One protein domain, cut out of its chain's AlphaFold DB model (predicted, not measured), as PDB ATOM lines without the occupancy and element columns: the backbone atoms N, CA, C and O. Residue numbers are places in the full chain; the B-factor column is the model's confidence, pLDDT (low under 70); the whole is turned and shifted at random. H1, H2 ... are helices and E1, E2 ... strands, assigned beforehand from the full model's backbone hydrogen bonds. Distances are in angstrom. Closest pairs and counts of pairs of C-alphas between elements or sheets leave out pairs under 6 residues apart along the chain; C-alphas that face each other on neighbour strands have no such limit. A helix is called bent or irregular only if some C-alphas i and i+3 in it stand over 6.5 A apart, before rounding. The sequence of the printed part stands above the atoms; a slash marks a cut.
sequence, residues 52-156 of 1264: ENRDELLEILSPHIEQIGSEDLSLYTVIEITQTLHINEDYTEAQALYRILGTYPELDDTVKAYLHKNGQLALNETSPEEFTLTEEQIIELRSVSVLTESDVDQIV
ATOM      1  N   GLU A  52     -18.053  19.046  62.658       53.78
ATOM      2  CA  GLU A  52     -19.412  18.635  63.040       53.78
ATOM      3  C   GLU A  52     -20.247  18.167  61.832       53.78
ATOM      4  O   GLU A  52     -20.870  17.115  61.909       53.78
ATOM      5  N   ASN A  53     -20.180  18.859  60.686       66.00
ATOM      6  CA  ASN A  53     -20.870  18.442  59.458       66.00
ATOM      7  C   ASN A  53     -20.298  17.135  58.873       66.00
ATOM      8  O   ASN A  53     -21.057  16.370  58.287       66.00
ATOM      9  N   ARG A  54     -18.983  16.874  58.993       70.56
ATOM     10  CA  ARG A  54     -18.373  15.607  58.531       70.56
ATOM     11  C   ARG A  54     -18.808  14.447  59.422       70.56
ATOM     12  O   ARG A  54     -19.200  13.404  58.911       70.56
ATOM     13  N   ASP A  55     -18.729  14.629  60.736       70.12
ATOM     14  CA  ASP A  55     -19.063  13.577  61.695       70.12
ATOM     15  C   ASP A  55     -20.585  13.255  61.634       70.12
ATOM     16  O   ASP A  55     -20.957  12.085  61.671       70.12
ATOM     17  N   GLU A  56     -21.457  14.251  61.390       76.75
ATOM     18  CA  GLU A  56     -22.901  14.058  61.128       76.75
ATOM     19  C   GLU A  56     -23.194  13.409  59.756       76.75
ATOM     20  O   GLU A  56     -24.083  12.564  59.652       76.75
ATOM     21  N   LEU A  57     -22.436  13.740  58.698       79.50
ATOM     22  CA  LEU A  57     -22.538  13.054  57.396       79.50
ATOM     23  C   LEU A  57     -22.216  11.561  57.513       79.50
ATOM     24  O   LEU A  57     -22.913  10.742  56.919       79.50
ATOM     25  N   LEU A  58     -21.184  11.205  58.282       74.75
ATOM     26  CA  LEU A  58     -20.808   9.810  58.515       74.75
ATOM     27  C   LEU A  58     -21.881   9.054  59.310       74.75
ATOM     28  O   LEU A  58     -22.186   7.917  58.965       74.75
ATOM     29  N   GLU A  59     -22.492   9.681  60.323       77.25
ATOM     30  CA  GLU A  59     -23.593   9.076  61.087       77.25
ATOM     31  C   GLU A  59     -24.816   8.783  60.198       77.25
ATOM     32  O   GLU A  59     -25.357   7.679  60.253       77.25
ATOM     33  N   ILE A  60     -25.213   9.725  59.332       78.88
ATOM     34  CA  ILE A  60     -26.398   9.573  58.466       78.88
ATOM     35  C   ILE A  60     -26.154   8.616  57.290       78.88
ATOM     36  O   ILE A  60     -27.080   7.937  56.857       78.88
ATOM     37  N   LEU A  61     -24.936   8.547  56.744       79.75
ATOM     38  CA  LEU A  61     -24.630   7.684  55.592       79.75
ATOM     39  C   LEU A  61     -24.274   6.238  55.989       79.75
ATOM     40  O   LEU A  61     -24.326   5.350  55.139       79.75
ATOM     41  N   SER A  62     -23.974   5.981  57.267       72.75
ATOM     42  CA  SER A  62     -23.607   4.652  57.778       72.75
ATOM     43  C   SER A  62     -24.652   3.541  57.557       72.75
ATOM     44  O   SER A  62     -24.264   2.451  57.146       72.75
ATOM     45  N   PRO A  63     -25.975   3.768  57.685       68.75
ATOM     46  CA  PRO A  63     -26.976   2.742  57.367       68.75
ATOM     47  C   PRO A  63     -27.064   2.351  55.879       68.75
ATOM     48  O   PRO A  63     -27.799   1.425  55.541       68.75
ATOM     49  N   HIS A  64     -26.359   3.056  54.983       69.50
ATOM     50  CA  HIS A  64     -26.548   2.979  53.526       69.50
ATOM     51  C   HIS A  64     -25.302   2.480  52.759       69.50
ATOM     52  O   HIS A  64     -25.265   2.563  51.530       69.50
ATOM     53  N   ILE A  65     -24.301   1.921  53.462       59.62
ATOM     54  CA  ILE A  65     -22.993   1.466  52.929       59.62
ATOM     55  C   ILE A  65     -23.108   0.612  51.656       59.62
ATOM     56  O   ILE A  65     -22.384   0.863  50.691       59.62
ATOM     57  N   GLU A  66     -24.027  -0.366  51.611       53.78
ATOM     58  CA  GLU A  66     -24.193  -1.272  50.456       53.78
ATOM     59  C   GLU A  66     -24.496  -0.541  49.131       53.78
ATOM     60  O   GLU A  66     -24.278  -1.100  48.056       53.78
ATOM     61  N   GLN A  67     -24.987   0.704  49.187       55.41
ATOM     62  CA  GLN A  67     -25.284   1.534  48.013       55.41
ATOM     63  C   GLN A  67     -24.161   2.526  47.664       55.41
ATOM     64  O   GLN A  67     -24.184   3.103  46.579       55.41
ATOM     65  N   ILE A  68     -23.198   2.740  48.568       60.81
ATOM     66  CA  ILE A  68     -22.175   3.795  48.472       60.81
ATOM     67  C   ILE A  68     -20.915   3.305  47.742       60.81
ATOM     68  O   ILE A  68     -20.374   4.026  46.905       60.81
ATOM     69  N   GLY A  69     -20.473   2.070  48.006       55.97
ATOM     70  CA  GLY A  69     -19.218   1.531  47.463       55.97
ATOM     71  C   GLY A  69     -17.961   2.105  48.136       55.97
ATOM     72  O   GLY A  69     -18.048   2.818  49.128       55.97
ATOM     73  N   SER A  70     -16.778   1.764  47.615       54.31
ATOM     74  CA  SER A  70     -15.470   2.144  48.181       54.31
ATOM     75  C   SER A  70     -14.744   3.182  47.309       54.31
ATOM     76  O   SER A  70     -13.643   2.930  46.822       54.31
ATOM     77  N   GLU A  71     -15.392   4.316  47.037       61.91
ATOM     78  CA  GLU A  71     -14.830   5.433  46.260       61.91
ATOM     79  C   GLU A  71     -15.126   6.781  46.950       61.91
ATOM     80  O   GLU A  71     -16.039   6.885  47.768       61.91
ATOM     81  N   ASP A  72     -14.357   7.821  46.604       65.62
ATOM     82  CA  ASP A  72     -14.563   9.206  47.057       65.62
ATOM     83  C   ASP A  72     -16.007   9.684  46.783       65.62
ATOM     84  O   ASP A  72     -16.459   9.756  45.634       65.62
ATOM     85  N   LEU A  73     -16.734  10.076  47.832       75.56
ATOM     86  CA  LEU A  73     -18.110  10.558  47.702       75.56
ATOM     87  C   LEU A  73     -18.126  12.009  47.214       75.56
ATOM     88  O   LEU A  73     -17.852  12.940  47.973       75.56
ATOM     89  N   SER A  74     -18.502  12.210  45.950       82.75
ATOM     90  CA  SER A  74     -18.686  13.551  45.386       82.75
ATOM     91  C   SER A  74     -19.950  14.248  45.903       82.75
ATOM     92  O   SER A  74     -20.943  13.601  46.249       82.75
ATOM     93  N   LEU A  75     -19.956  15.582  45.879       81.12
ATOM     94  CA  LEU A  75     -21.102  16.411  46.265       81.12
ATOM     95  C   LEU A  75     -22.350  16.094  45.424       81.12
ATOM     96  O   LEU A  75     -23.464  16.111  45.945       81.12
ATOM     97  N   TYR A  76     -22.169  15.716  44.154       82.19
ATOM     98  CA  TYR A  76     -23.237  15.176  43.309       82.19
ATOM     99  C   TYR A  76     -23.816  13.861  43.859       82.19
ATOM    100  O   TYR A  76     -25.032  13.741  43.997       82.19
ATOM    101  N   THR A  77     -22.961  12.905  44.233       78.62
ATOM    102  CA  THR A  77     -23.382  11.594  44.756       78.62
ATOM    103  C   THR A  77     -24.175  11.738  46.058       78.62
ATOM    104  O   THR A  77     -25.213  11.103  46.232       78.62
ATOM    105  N   VAL A  78     -23.751  12.629  46.964       83.44
ATOM    106  CA  VAL A  78     -24.484  12.889  48.217       83.44
ATOM    107  C   VAL A  78     -25.844  13.556  47.942       83.44
ATOM    108  O   VAL A  78     -26.812  13.271  48.648       83.44
ATOM    109  N   ILE A  79     -25.976  14.376  46.890       84.62
ATOM    110  CA  ILE A  79     -27.278  14.907  46.438       84.62
ATOM    111  C   ILE A  79     -28.190  13.777  45.922       84.62
ATOM    112  O   ILE A  79     -29.362  13.752  46.298       84.62
ATOM    113  N   GLU A  80     -27.674  12.828  45.130       84.56
ATOM    114  CA  GLU A  80     -28.437  11.662  44.641       84.56
ATOM    115  C   GLU A  80     -28.908  10.753  45.793       84.56
ATOM    116  O   GLU A  80     -30.079  10.359  45.838       84.56
ATOM    117  N   ILE A  81     -28.046  10.485  46.783       82.81
ATOM    118  CA  ILE A  81     -28.410   9.738  48.002       82.81
ATOM    119  C   ILE A  81     -29.493  10.495  48.787       82.81
ATOM    120  O   ILE A  81     -30.517   9.922  49.153       82.81
ATOM    121  N   THR A  82     -29.335  11.809  48.969       87.06
ATOM    122  CA  THR A  82     -30.319  12.646  49.681       87.06
ATOM    123  C   THR A  82     -31.681  12.662  48.983       87.06
ATOM    124  O   THR A  82     -32.720  12.589  49.640       87.06
ATOM    125  N   GLN A  83     -31.701  12.731  47.649       82.50
ATOM    126  CA  GLN A  83     -32.924  12.593  46.855       82.50
ATOM    127  C   GLN A  83     -33.547  11.202  47.020       82.50
ATOM    128  O   GLN A  83     -34.762  11.109  47.172       82.50
ATOM    129  N   THR A  84     -32.736  10.143  47.050       79.50
ATOM    130  CA  THR A  84     -33.196   8.755  47.232       79.50
ATOM    131  C   THR A  84     -33.861   8.557  48.597       79.50
ATOM    132  O   THR A  84     -35.004   8.106  48.653       79.50
ATOM    133  N   LEU A  85     -33.229   9.006  49.684       79.25
ATOM    134  CA  LEU A  85     -33.807   8.996  51.037       79.25
ATOM    135  C   LEU A  85     -35.110   9.810  51.107       79.25
ATOM    136  O   LEU A  85     -36.109   9.384  51.685       79.25
ATOM    137  N   HIS A  86     -35.158  10.959  50.429       85.31
ATOM    138  CA  HIS A  86     -36.370  11.774  50.359       85.31
ATOM    139  C   HIS A  86     -37.511  11.111  49.558       85.31
ATOM    140  O   HIS A  86     -38.688  11.317  49.860       85.31
ATOM    141  N   ILE A  87     -37.183  10.304  48.543       81.88
ATOM    142  CA  ILE A  87     -38.140   9.495  47.770       81.88
ATOM    143  C   ILE A  87     -38.658   8.306  48.599       81.88
ATOM    144  O   ILE A  87     -39.835   7.960  48.479       81.88
ATOM    145  N   ASN A  88     -37.812   7.734  49.461       74.81
ATOM    146  CA  ASN A  88     -38.122   6.600  50.338       74.81
ATOM    147  C   ASN A  88     -38.977   6.957  51.574       74.81
ATOM    148  O   ASN A  88     -39.435   6.054  52.270       74.81
ATOM    149  N   GLU A  89     -39.262   8.248  51.792       84.62
ATOM    150  CA  GLU A  89     -39.959   8.811  52.967       84.62
ATOM    151  C   GLU A  89     -39.098   8.897  54.251       84.62
ATOM    152  O   GLU A  89     -39.618   9.171  55.336       84.62
ATOM    153  N   ASP A  90     -37.766   8.802  54.129       83.19
ATOM    154  CA  ASP A  90     -36.782   8.959  55.216       83.19
ATOM    155  C   ASP A  90     -36.536  10.448  55.552       83.19
ATOM    156  O   ASP A  90     -35.416  10.967  55.577       83.19
ATOM    157  N   TYR A  91     -37.629  11.181  55.792       76.12
ATOM    158  CA  TYR A  91     -37.674  12.649  55.837       76.12
ATOM    159  C   TYR A  91     -36.728  13.302  56.855       76.12
ATOM    160  O   TYR A  91     -36.356  14.460  56.669       76.12
ATOM    161  N   THR A  92     -36.337  12.595  57.921       80.19
ATOM    162  CA  THR A  92     -35.424  13.131  58.948       80.19
ATOM    163  C   THR A  92     -33.976  13.140  58.455       80.19
ATOM    164  O   THR A  92     -33.316  14.176  58.530       80.19
ATOM    165  N   GLU A  93     -33.510  12.027  57.883       83.88
ATOM    166  CA  GLU A  93     -32.174  11.893  57.286       83.88
ATOM    167  C   GLU A  93     -32.054  12.797  56.056       83.88
ATOM    168  O   GLU A  93     -31.144  13.622  55.970       83.88
ATOM    169  N   ALA A  94     -33.050  12.753  55.164       84.06
ATOM    170  CA  ALA A  94     -33.115  13.631  54.001       84.06
ATOM    171  C   ALA A  94     -33.085  15.123  54.385       84.06
ATOM    172  O   ALA A  94     -32.369  15.907  53.763       84.06
ATOM    173  N   GLN A  95     -33.817  15.543  55.426       85.44
ATOM    174  CA  GLN A  95     -33.784  16.926  55.916       85.44
ATOM    175  C   GLN A  95     -32.404  17.329  56.450       85.44
ATOM    176  O   GLN A  95     -31.945  18.437  56.157       85.44
ATOM    177  N   ALA A  96     -31.758  16.462  57.232       81.31
ATOM    178  CA  ALA A  96     -30.426  16.726  57.765       81.31
ATOM    179  C   ALA A  96     -29.401  16.866  56.628       81.31
ATOM    180  O   ALA A  96     -28.669  17.856  56.583       81.31
ATOM    181  N   LEU A  97     -29.438  15.973  55.638       87.31
ATOM    182  CA  LEU A  97     -28.570  16.051  54.464       87.31
ATOM    183  C   LEU A  97     -28.860  17.279  53.587       87.31
ATOM    184  O   LEU A  97     -27.918  17.986  53.241       87.31
ATOM    185  N   TYR A  98     -30.121  17.633  53.288       89.62
ATOM    186  CA  TYR A  98     -30.430  18.881  52.560       89.62
ATOM    187  C   TYR A  98     -29.925  20.128  53.300       89.62
ATOM    188  O   TYR A  98     -29.466  21.077  52.659       89.62
ATOM    189  N   ARG A  99     -29.983  20.134  54.641       89.31
ATOM    190  CA  ARG A  99     -29.410  21.204  55.468       89.31
ATOM    191  C   ARG A  99     -27.889  21.256  55.326       89.31
ATOM    192  O   ARG A  99     -27.361  22.341  55.109       89.31
ATOM    193  N   ILE A 100     -27.201  20.120  55.452       86.06
ATOM    194  CA  ILE A 100     -25.734  20.041  55.372       86.06
ATOM    195  C   ILE A 100     -25.254  20.422  53.965       86.06
ATOM    196  O   ILE A 100     -24.433  21.329  53.831       86.06
ATOM    197  N   LEU A 101     -25.831  19.826  52.917       85.19
ATOM    198  CA  LEU A 101     -25.565  20.155  51.513       85.19
ATOM    199  C   LEU A 101     -25.779  21.648  51.226       85.19
ATOM    200  O   LEU A 101     -24.951  22.275  50.574       85.19
ATOM    201  N   GLY A 102     -26.828  22.258  51.786       81.38
ATOM    202  CA  GLY A 102     -27.085  23.695  51.663       81.38
ATOM    203  C   GLY A 102     -25.990  24.618  52.227       81.38
ATOM    204  O   GLY A 102     -26.009  25.810  51.922       81.38
ATOM    205  N   THR A 103     -25.035  24.103  53.016       80.81
ATOM    206  CA  THR A 103     -23.914  24.892  53.570       80.81
ATOM    207  C   THR A 103     -22.660  24.942  52.691       80.81
ATOM    208  O   THR A 103     -21.793  25.772  52.959       80.81
ATOM    209  N   TYR A 104     -22.557  24.124  51.636       78.12
ATOM    210  CA  TYR A 104     -21.341  24.048  50.813       78.12
ATOM    211  C   TYR A 104     -21.121  25.337  50.002       78.12
ATOM    212  O   TYR A 104     -22.009  25.740  49.236       78.12
ATOM    213  N   PRO A 105     -19.973  26.031  50.149       73.00
ATOM    214  CA  PRO A 105     -19.733  27.294  49.457       73.00
ATOM    215  C   PRO A 105     -19.677  27.135  47.931       73.00
ATOM    216  O   PRO A 105     -20.131  28.044  47.242       73.00
ATOM    217  N   GLU A 106     -19.249  25.978  47.420       72.12
ATOM    218  CA  GLU A 106     -19.074  25.654  45.994       72.12
ATOM    219  C   GLU A 106     -20.384  25.652  45.188       72.12
ATOM    220  O   GLU A 106     -20.365  25.850  43.979       72.12
ATOM    221  N   LEU A 107     -21.532  25.432  45.837       77.00
ATOM    222  CA  LEU A 107     -22.828  25.353  45.156       77.00
ATOM    223  C   LEU A 107     -23.289  26.710  44.604       77.00
ATOM    224  O   LEU A 107     -23.319  27.694  45.346       77.00
ATOM    225  N   ASP A 108     -23.783  26.764  43.366       81.81
ATOM    226  CA  ASP A 108     -24.437  27.977  42.864       81.81
ATOM    227  C   ASP A 108     -25.792  28.251  43.559       81.81
ATOM    228  O   ASP A 108     -26.438  27.351  44.108       81.81
ATOM    229  N   ASP A 109     -26.234  29.513  43.535       80.62
ATOM    230  CA  ASP A 109     -27.456  29.973  44.215       80.62
ATOM    231  C   ASP A 109     -28.727  29.224  43.770       80.62
ATOM    232  O   ASP A 109     -29.676  29.096  44.548       80.62
ATOM    233  N   THR A 110     -28.762  28.697  42.544       79.00
ATOM    234  CA  THR A 110     -29.881  27.904  42.012       79.00
ATOM    235  C   THR A 110     -29.930  26.525  42.663       79.00
ATOM    236  O   THR A 110     -31.003  26.076  43.067       79.00
ATOM    237  N   VAL A 111     -28.773  25.872  42.822       82.00
ATOM    238  CA  VAL A 111     -28.665  24.575  43.511       82.00
ATOM    239  C   VAL A 111     -28.918  24.746  45.010       82.00
ATOM    240  O   VAL A 111     -29.678  23.972  45.591       82.00
ATOM    241  N   LYS A 112     -28.399  25.813  45.633       84.25
ATOM    242  CA  LYS A 112     -28.724  26.165  47.029       84.25
ATOM    243  C   LYS A 112     -30.227  26.412  47.225       84.25
ATOM    244  O   LYS A 112     -30.816  25.887  48.171       84.25
ATOM    245  N   ALA A 113     -30.876  27.147  46.317       82.06
ATOM    246  CA  ALA A 113     -32.322  27.368  46.355       82.06
ATOM    247  C   ALA A 113     -33.123  26.064  46.182       82.06
ATOM    248  O   ALA A 113     -34.135  25.880  46.863       82.06
ATOM    249  N   TYR A 114     -32.663  25.150  45.321       85.31
ATOM    250  CA  TYR A 114     -33.260  23.826  45.151       85.31
ATOM    251  C   TYR A 114     -33.152  22.967  46.418       85.31
ATOM    252  O   TYR A 114     -34.171  22.486  46.917       85.31
ATOM    253  N   LEU A 115     -31.950  22.820  46.983       87.44
ATOM    254  CA  LEU A 115     -31.721  22.024  48.194       87.44
ATOM    255  C   LEU A 115     -32.506  22.577  49.384       87.44
ATOM    256  O   LEU A 115     -33.156  21.813  50.094       87.44
ATOM    257  N   HIS A 116     -32.543  23.903  49.559       85.06
ATOM    258  CA  HIS A 116     -33.389  24.525  50.576       85.06
ATOM    259  C   HIS A 116     -34.878  24.222  50.338       85.06
ATOM    260  O   HIS A 116     -35.586  23.854  51.275       85.06
ATOM    261  N   LYS A 117     -35.370  24.320  49.094       85.88
ATOM    262  CA  LYS A 117     -36.766  24.003  48.760       85.88
ATOM    263  C   LYS A 117     -37.105  22.535  49.037       85.88
ATOM    264  O   LYS A 117     -38.149  22.275  49.631       85.88
ATOM    265  N   ASN A 118     -36.234  21.591  48.687       86.06
ATOM    266  CA  ASN A 118     -36.457  20.179  48.990       86.06
ATOM    267  C   ASN A 118     -36.301  19.852  50.484       86.06
ATOM    268  O   ASN A 118     -37.079  19.050  50.989       86.06
ATOM    269  N   GLY A 119     -35.421  20.531  51.226       83.19
ATOM    270  CA  GLY A 119     -35.377  20.449  52.691       83.19
ATOM    271  C   GLY A 119     -36.671  20.941  53.355       83.19
ATOM    272  O   GLY A 119     -37.138  20.346  54.327       83.19
ATOM    273  N   GLN A 120     -37.312  21.972  52.790       79.19
ATOM    274  CA  GLN A 120     -38.652  22.410  53.201       79.19
ATOM    275  C   GLN A 120     -39.750  21.413  52.783       79.19
ATOM    276  O   GLN A 120     -40.713  21.243  53.522       79.19
ATOM    277  N   LEU A 121     -39.632  20.725  51.642       80.62
ATOM    278  CA  LEU A 121     -40.580  19.667  51.258       80.62
ATOM    279  C   LEU A 121     -40.445  18.427  52.163       80.62
ATOM    280  O   LEU A 121     -41.468  17.901  52.608       80.62
ATOM    281  N   ALA A 122     -39.221  18.062  52.562       77.31
ATOM    282  CA  ALA A 122     -38.955  17.018  53.551       77.31
ATOM    283  C   ALA A 122     -39.532  17.381  54.931       77.31
ATOM    284  O   ALA A 122     -40.201  16.565  55.558       77.31
ATOM    285  N   LEU A 123     -39.373  18.640  55.370       75.12
ATOM    286  CA  LEU A 123     -39.993  19.164  56.600       75.12
ATOM    287  C   LEU A 123     -41.529  19.062  56.614       75.12
ATOM    288  O   LEU A 123     -42.127  19.042  57.687       75.12
ATOM    289  N   ASN A 124     -42.163  19.017  55.441       72.88
ATOM    290  CA  ASN A 124     -43.613  18.916  55.289       72.88
ATOM    291  C   ASN A 124     -44.093  17.496  54.918       72.88
ATOM    292  O   ASN A 124     -45.265  17.349  54.575       72.88
ATOM    293  N   GLU A 125     -43.227  16.472  54.980       80.00
ATOM    294  CA  GLU A 125     -43.537  15.084  54.582       80.00
ATOM    295  C   GLU A 125     -44.097  15.009  53.138       80.00
ATOM    296  O   GLU A 125     -45.092  14.343  52.840       80.00
ATOM    297  N   THR A 126     -43.480  15.761  52.217       81.88
ATOM    298  CA  THR A 126     -43.901  15.874  50.809       81.88
ATOM    299  C   THR A 126     -42.772  15.509  49.856       81.88
ATOM    300  O   THR A 126     -41.633  15.882  50.088       81.88
ATOM    301  N   SER A 127     -43.096  14.797  48.771       75.69
ATOM    302  CA  SER A 127     -42.118  14.314  47.785       75.69
ATOM    303  C   SER A 127     -41.205  15.432  47.238       75.69
ATOM    304  O   SER A 127     -41.700  16.546  47.028       75.69
ATOM    305  N   PRO A 128     -39.921  15.141  46.943       82.25
ATOM    306  CA  PRO A 128     -39.012  16.105  46.328       82.25
ATOM    307  C   PRO A 128     -39.540  16.634  44.996       82.25
ATOM    308  O   PRO A 128     -40.213  15.929  44.243       82.25
ATOM    309  N   GLU A 129     -39.158  17.865  44.669       81.38
ATOM    310  CA  GLU A 129     -39.210  18.351  43.295       81.38
ATOM    311  C   GLU A 129     -38.024  17.769  42.502       81.38
ATOM    312  O   GLU A 129     -36.905  17.684  43.023       81.38
ATOM    313  N   GLU A 130     -38.245  17.371  41.248       63.78
ATOM    314  CA  GLU A 130     -37.157  17.086  40.306       63.78
ATOM    315  C   GLU A 130     -36.518  18.398  39.844       63.78
ATOM    316  O   GLU A 130     -37.207  19.314  39.389       63.78
ATOM    317  N   PHE A 131     -35.189  18.479  39.908       64.31
ATOM    318  CA  PHE A 131     -34.424  19.616  39.407       64.31
ATOM    319  C   PHE A 131     -33.332  19.119  38.467       64.31
ATOM    320  O   PHE A 131     -32.359  18.492  38.881       64.31
ATOM    321  N   THR A 132     -33.516  19.389  37.178       64.38
ATOM    322  CA  THR A 132     -32.551  19.045  36.135       64.38
ATOM    323  C   THR A 132     -31.363  20.003  36.186       64.38
ATOM    324  O   THR A 132     -31.433  21.109  35.643       64.38
ATOM    325  N   LEU A 133     -30.279  19.559  36.817       71.94
ATOM    326  CA  LEU A 133     -28.950  20.160  36.693       71.94
ATOM    327  C   LEU A 133     -28.493  20.141  35.222       71.94
ATOM    328  O   LEU A 133     -28.819  19.214  34.476       71.94
ATOM    329  N   THR A 134     -27.726  21.144  34.791       76.44
ATOM    330  CA  THR A 134     -27.056  21.118  33.477       76.44
ATOM    331  C   THR A 134     -25.848  20.175  33.500       76.44
ATOM    332  O   THR A 134     -25.295  19.916  34.565       76.44
ATOM    333  N   GLU A 135     -25.375  19.687  32.343       63.69
ATOM    334  CA  GLU A 135     -24.130  18.890  32.303       63.69
ATOM    335  C   GLU A 135     -22.939  19.646  32.918       63.69
ATOM    336  O   GLU A 135     -22.118  19.035  33.594       63.69
ATOM    337  N   GLU A 136     -22.873  20.970  32.750       70.12
ATOM    338  CA  GLU A 136     -21.830  21.817  33.341       70.12
ATOM    339  C   GLU A 136     -21.898  21.797  34.881       70.12
ATOM    340  O   GLU A 136     -20.882  21.534  35.522       70.12
ATOM    341  N   GLN A 137     -23.094  21.938  35.471       72.94
ATOM    342  CA  GLN A 137     -23.296  21.794  36.922       72.94
ATOM    343  C   GLN A 137     -22.998  20.368  37.411       72.94
ATOM    344  O   GLN A 137     -22.402  20.194  38.469       72.94
ATOM    345  N   ILE A 138     -23.381  19.329  36.661       72.94
ATOM    346  CA  ILE A 138     -23.111  17.928  37.037       72.94
ATOM    347  C   ILE A 138     -21.600  17.651  37.052       72.94
ATOM    348  O   ILE A 138     -21.113  16.970  37.953       72.94
ATOM    349  N   ILE A 139     -20.849  18.186  36.085       71.19
ATOM    350  CA  ILE A 139     -19.385  18.061  36.026       71.19
ATOM    351  C   ILE A 139     -18.725  18.797  37.199       71.19
ATOM    352  O   ILE A 139     -17.819  18.246  37.823       71.19
ATOM    353  N   GLU A 140     -19.194  20.000  37.534       74.50
ATOM    354  CA  GLU A 140     -18.695  20.783  38.671       74.50
ATOM    355  C   GLU A 140     -18.957  20.062  40.007       74.50
ATOM    356  O   GLU A 140     -18.019  19.789  40.755       74.50
ATOM    357  N   LEU A 141     -20.195  19.618  40.257       75.62
ATOM    358  CA  LEU A 141     -20.586  18.897  41.477       75.62
ATOM    359  C   LEU A 141     -19.903  17.527  41.639       75.62
ATOM    360  O   LEU A 141     -19.697  17.076  42.765       75.62
ATOM    361  N   ARG A 142     -19.537  16.860  40.536       77.44
ATOM    362  CA  ARG A 142     -18.742  15.617  40.553       77.44
ATOM    363  C   ARG A 142     -17.249  15.855  40.806       77.44
ATOM    364  O   ARG A 142     -16.538  14.900  41.099       77.44
ATOM    365  N   SER A 143     -16.766  17.096  40.695       73.31
ATOM    366  CA  SER A 143     -15.361  17.458  40.952       73.31
ATOM    367  C   SER A 143     -15.069  17.846  42.410       73.31
ATOM    368  O   SER A 143     -13.904  17.953  42.789       73.31
ATOM    369  N   VAL A 144     -16.109  18.022  43.232       74.19
ATOM    370  CA  VAL A 144     -16.005  18.340  44.665       74.19
ATOM    371  C   VAL A 144     -16.190  17.059  45.481       74.19
ATOM    372  O   VAL A 144     -17.299  16.535  45.551       74.19
ATOM    373  N   SER A 145     -15.112  16.555  46.089       76.31
ATOM    374  CA  SER A 145     -15.155  15.430  47.040       76.31
ATOM    375  C   SER A 145     -15.621  15.914  48.422       76.31
ATOM    376  O   SER A 145     -15.259  17.012  48.849       76.31
ATOM    377  N   VAL A 146     -16.456  15.118  49.094       72.88
ATOM    378  CA  VAL A 146     -17.129  15.447  50.367       72.88
ATOM    379  C   VAL A 146     -16.717  14.501  51.498       72.88
ATOM    380  O   VAL A 146     -16.567  14.943  52.637       72.88
ATOM    381  N   LEU A 147     -16.498  13.223  51.187       76.12
ATOM    382  CA  LEU A 147     -15.865  12.237  52.065       76.12
ATOM    383  C   LEU A 147     -14.826  11.468  51.244       76.12
ATOM    384  O   LEU A 147     -15.112  11.065  50.116       76.12
ATOM    385  N   THR A 148     -13.637  11.275  51.809       73.88
ATOM    386  CA  THR A 148     -12.537  10.560  51.149       73.88
ATOM    387  C   THR A 148     -12.695   9.043  51.256       73.88
ATOM    388  O   THR A 148     -13.363   8.554  52.166       73.88
ATOM    389  N   GLU A 149     -12.007   8.285  50.401       66.81
ATOM    390  CA  GLU A 149     -11.832   6.821  50.502       66.81
ATOM    391  C   GLU A 149     -11.545   6.372  51.954       66.81
ATOM    392  O   GLU A 149     -12.215   5.493  52.489       66.81
ATOM    393  N   SER A 150     -10.647   7.073  52.658       70.38
ATOM    394  CA  SER A 150     -10.283   6.787  54.057       70.38
ATOM    395  C   SER A 150     -11.366   7.139  55.092       70.38
ATOM    396  O   SER A 150     -11.323   6.646  56.226       70.38
ATOM    397  N   ASP A 151     -12.320   8.000  54.736       72.31
ATOM    398  CA  ASP A 151     -13.510   8.288  55.539       72.31
ATOM    399  C   ASP A 151     -14.594   7.229  55.301       72.31
ATOM    400  O   ASP A 151     -15.216   6.783  56.260       72.31
ATOM    401  N   VAL A 152     -14.777   6.785  54.051       61.62
ATOM    402  CA  VAL A 152     -15.709   5.710  53.664       61.62
ATOM    403  C   VAL A 152     -15.271   4.362  54.255       61.62
ATOM    404  O   VAL A 152     -16.092   3.655  54.842       61.62
ATOM    405  N   ASP A 153     -13.969   4.060  54.236       68.38
ATOM    406  CA  ASP A 153     -13.371   2.899  54.914       68.38
ATOM    407  C   ASP A 153     -13.696   2.863  56.418       68.38
ATOM    408  O   ASP A 153     -13.912   1.790  56.980       68.38
ATOM    409  N   GLN A 154     -13.760   4.019  57.097       64.38
ATOM    410  CA  GLN A 154     -14.142   4.071  58.517       64.38
ATOM    411  C   GLN A 154     -15.598   3.646  58.732       64.38
ATOM    412  O   GLN A 154     -15.891   3.040  59.763       64.38
ATOM    413  N   ILE A 155     -16.487   3.913  57.769       61.69
ATOM    414  CA  ILE A 155     -17.884   3.471  57.814       61.69
ATOM    415  C   ILE A 155     -17.953   1.942  57.668       61.69
ATOM    416  O   ILE A 155     -18.527   1.264  58.518       61.69
ATOM    417  N   VAL A 156     -17.283   1.383  56.651       58.38
ATOM    418  CA  VAL A 156     -17.233  -0.072  56.392       58.38
ATOM    419  C   VAL A 156     -16.638  -0.833  57.589       58.38
ATOM    420  O   VAL A 156     -17.204  -1.819  58.065       58.38
TER     421      VAL A 156
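What this domain is: This is residues 52 to 156 of the 1264 residues of an uncharacterized protein of Alkalibacterium kapii (UniProt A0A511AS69). Look for three helices side by side, H2, H3 and H4, in an up-and-down bundle, each running against the one before it; H5 is set across the end where H2 begins. On the side of H3 and H2 away from H4 comes the kinked H1, and H6 packs on it. The 105 printed residues run H1 H2 H3 H4 H5 E1 H6, mostly helix; E1 pairs with no named strand. The whole is compact, with a radius of gyration of the C-alphas of 13.0 A, and spans 32 by 30 by 23 A.

Where its parts are: Find C-alpha 52 at (-19.412, 18.635, 63.040), where H1, residues 52 to 68, begins; it is irregular, C-alphas 63 and 66 being 8.5 A apart, with a kink of 71 degrees near residue 62. Next come H2, residues 75 to 87, 18.4 A long, H3, residues 91 to 101, and H4, residues 109 to 123, 20.7 A long. H5, residues 135 to 143, E1, residues 145 to 147, and H6, residues 149 to 156, end at C-alpha 156, (-17.233, -0.072, 56.392).

How they stand to each other: Begin at H3, the hub: it forms hairpins with H2, C-alphas of His 86 and Ala 94 closest at 5.2 A, and with H4, Gln 95 and Gly 119 at 5.0 A, each at a shallow tilt of 20 degrees. H1 touches H3 with residues 53 to 60 alone, Ile 60 and Glu 93 closest, C-alphas 6.3 A apart. H6 touches H1, C-alphas of Ser 62 and Ile 155 closest at 5.8 A. H5 touches residues 75 to 77 of H2, about perpendicular at 75 degrees, C-alphas of Tyr 76 and Leu 141 closest at 4.9 A. Every O i to N i+4 pair is within hydrogen-bond range in H2, H3, H4 and H5; in H1 7 of 13 are, in H6 3 of 4.

The domain as a whole: The printed part has no cut, and the link from H4 to H5 is long. Among residues with pLDDT under 70, look at 63 to 72 and 152 to 156.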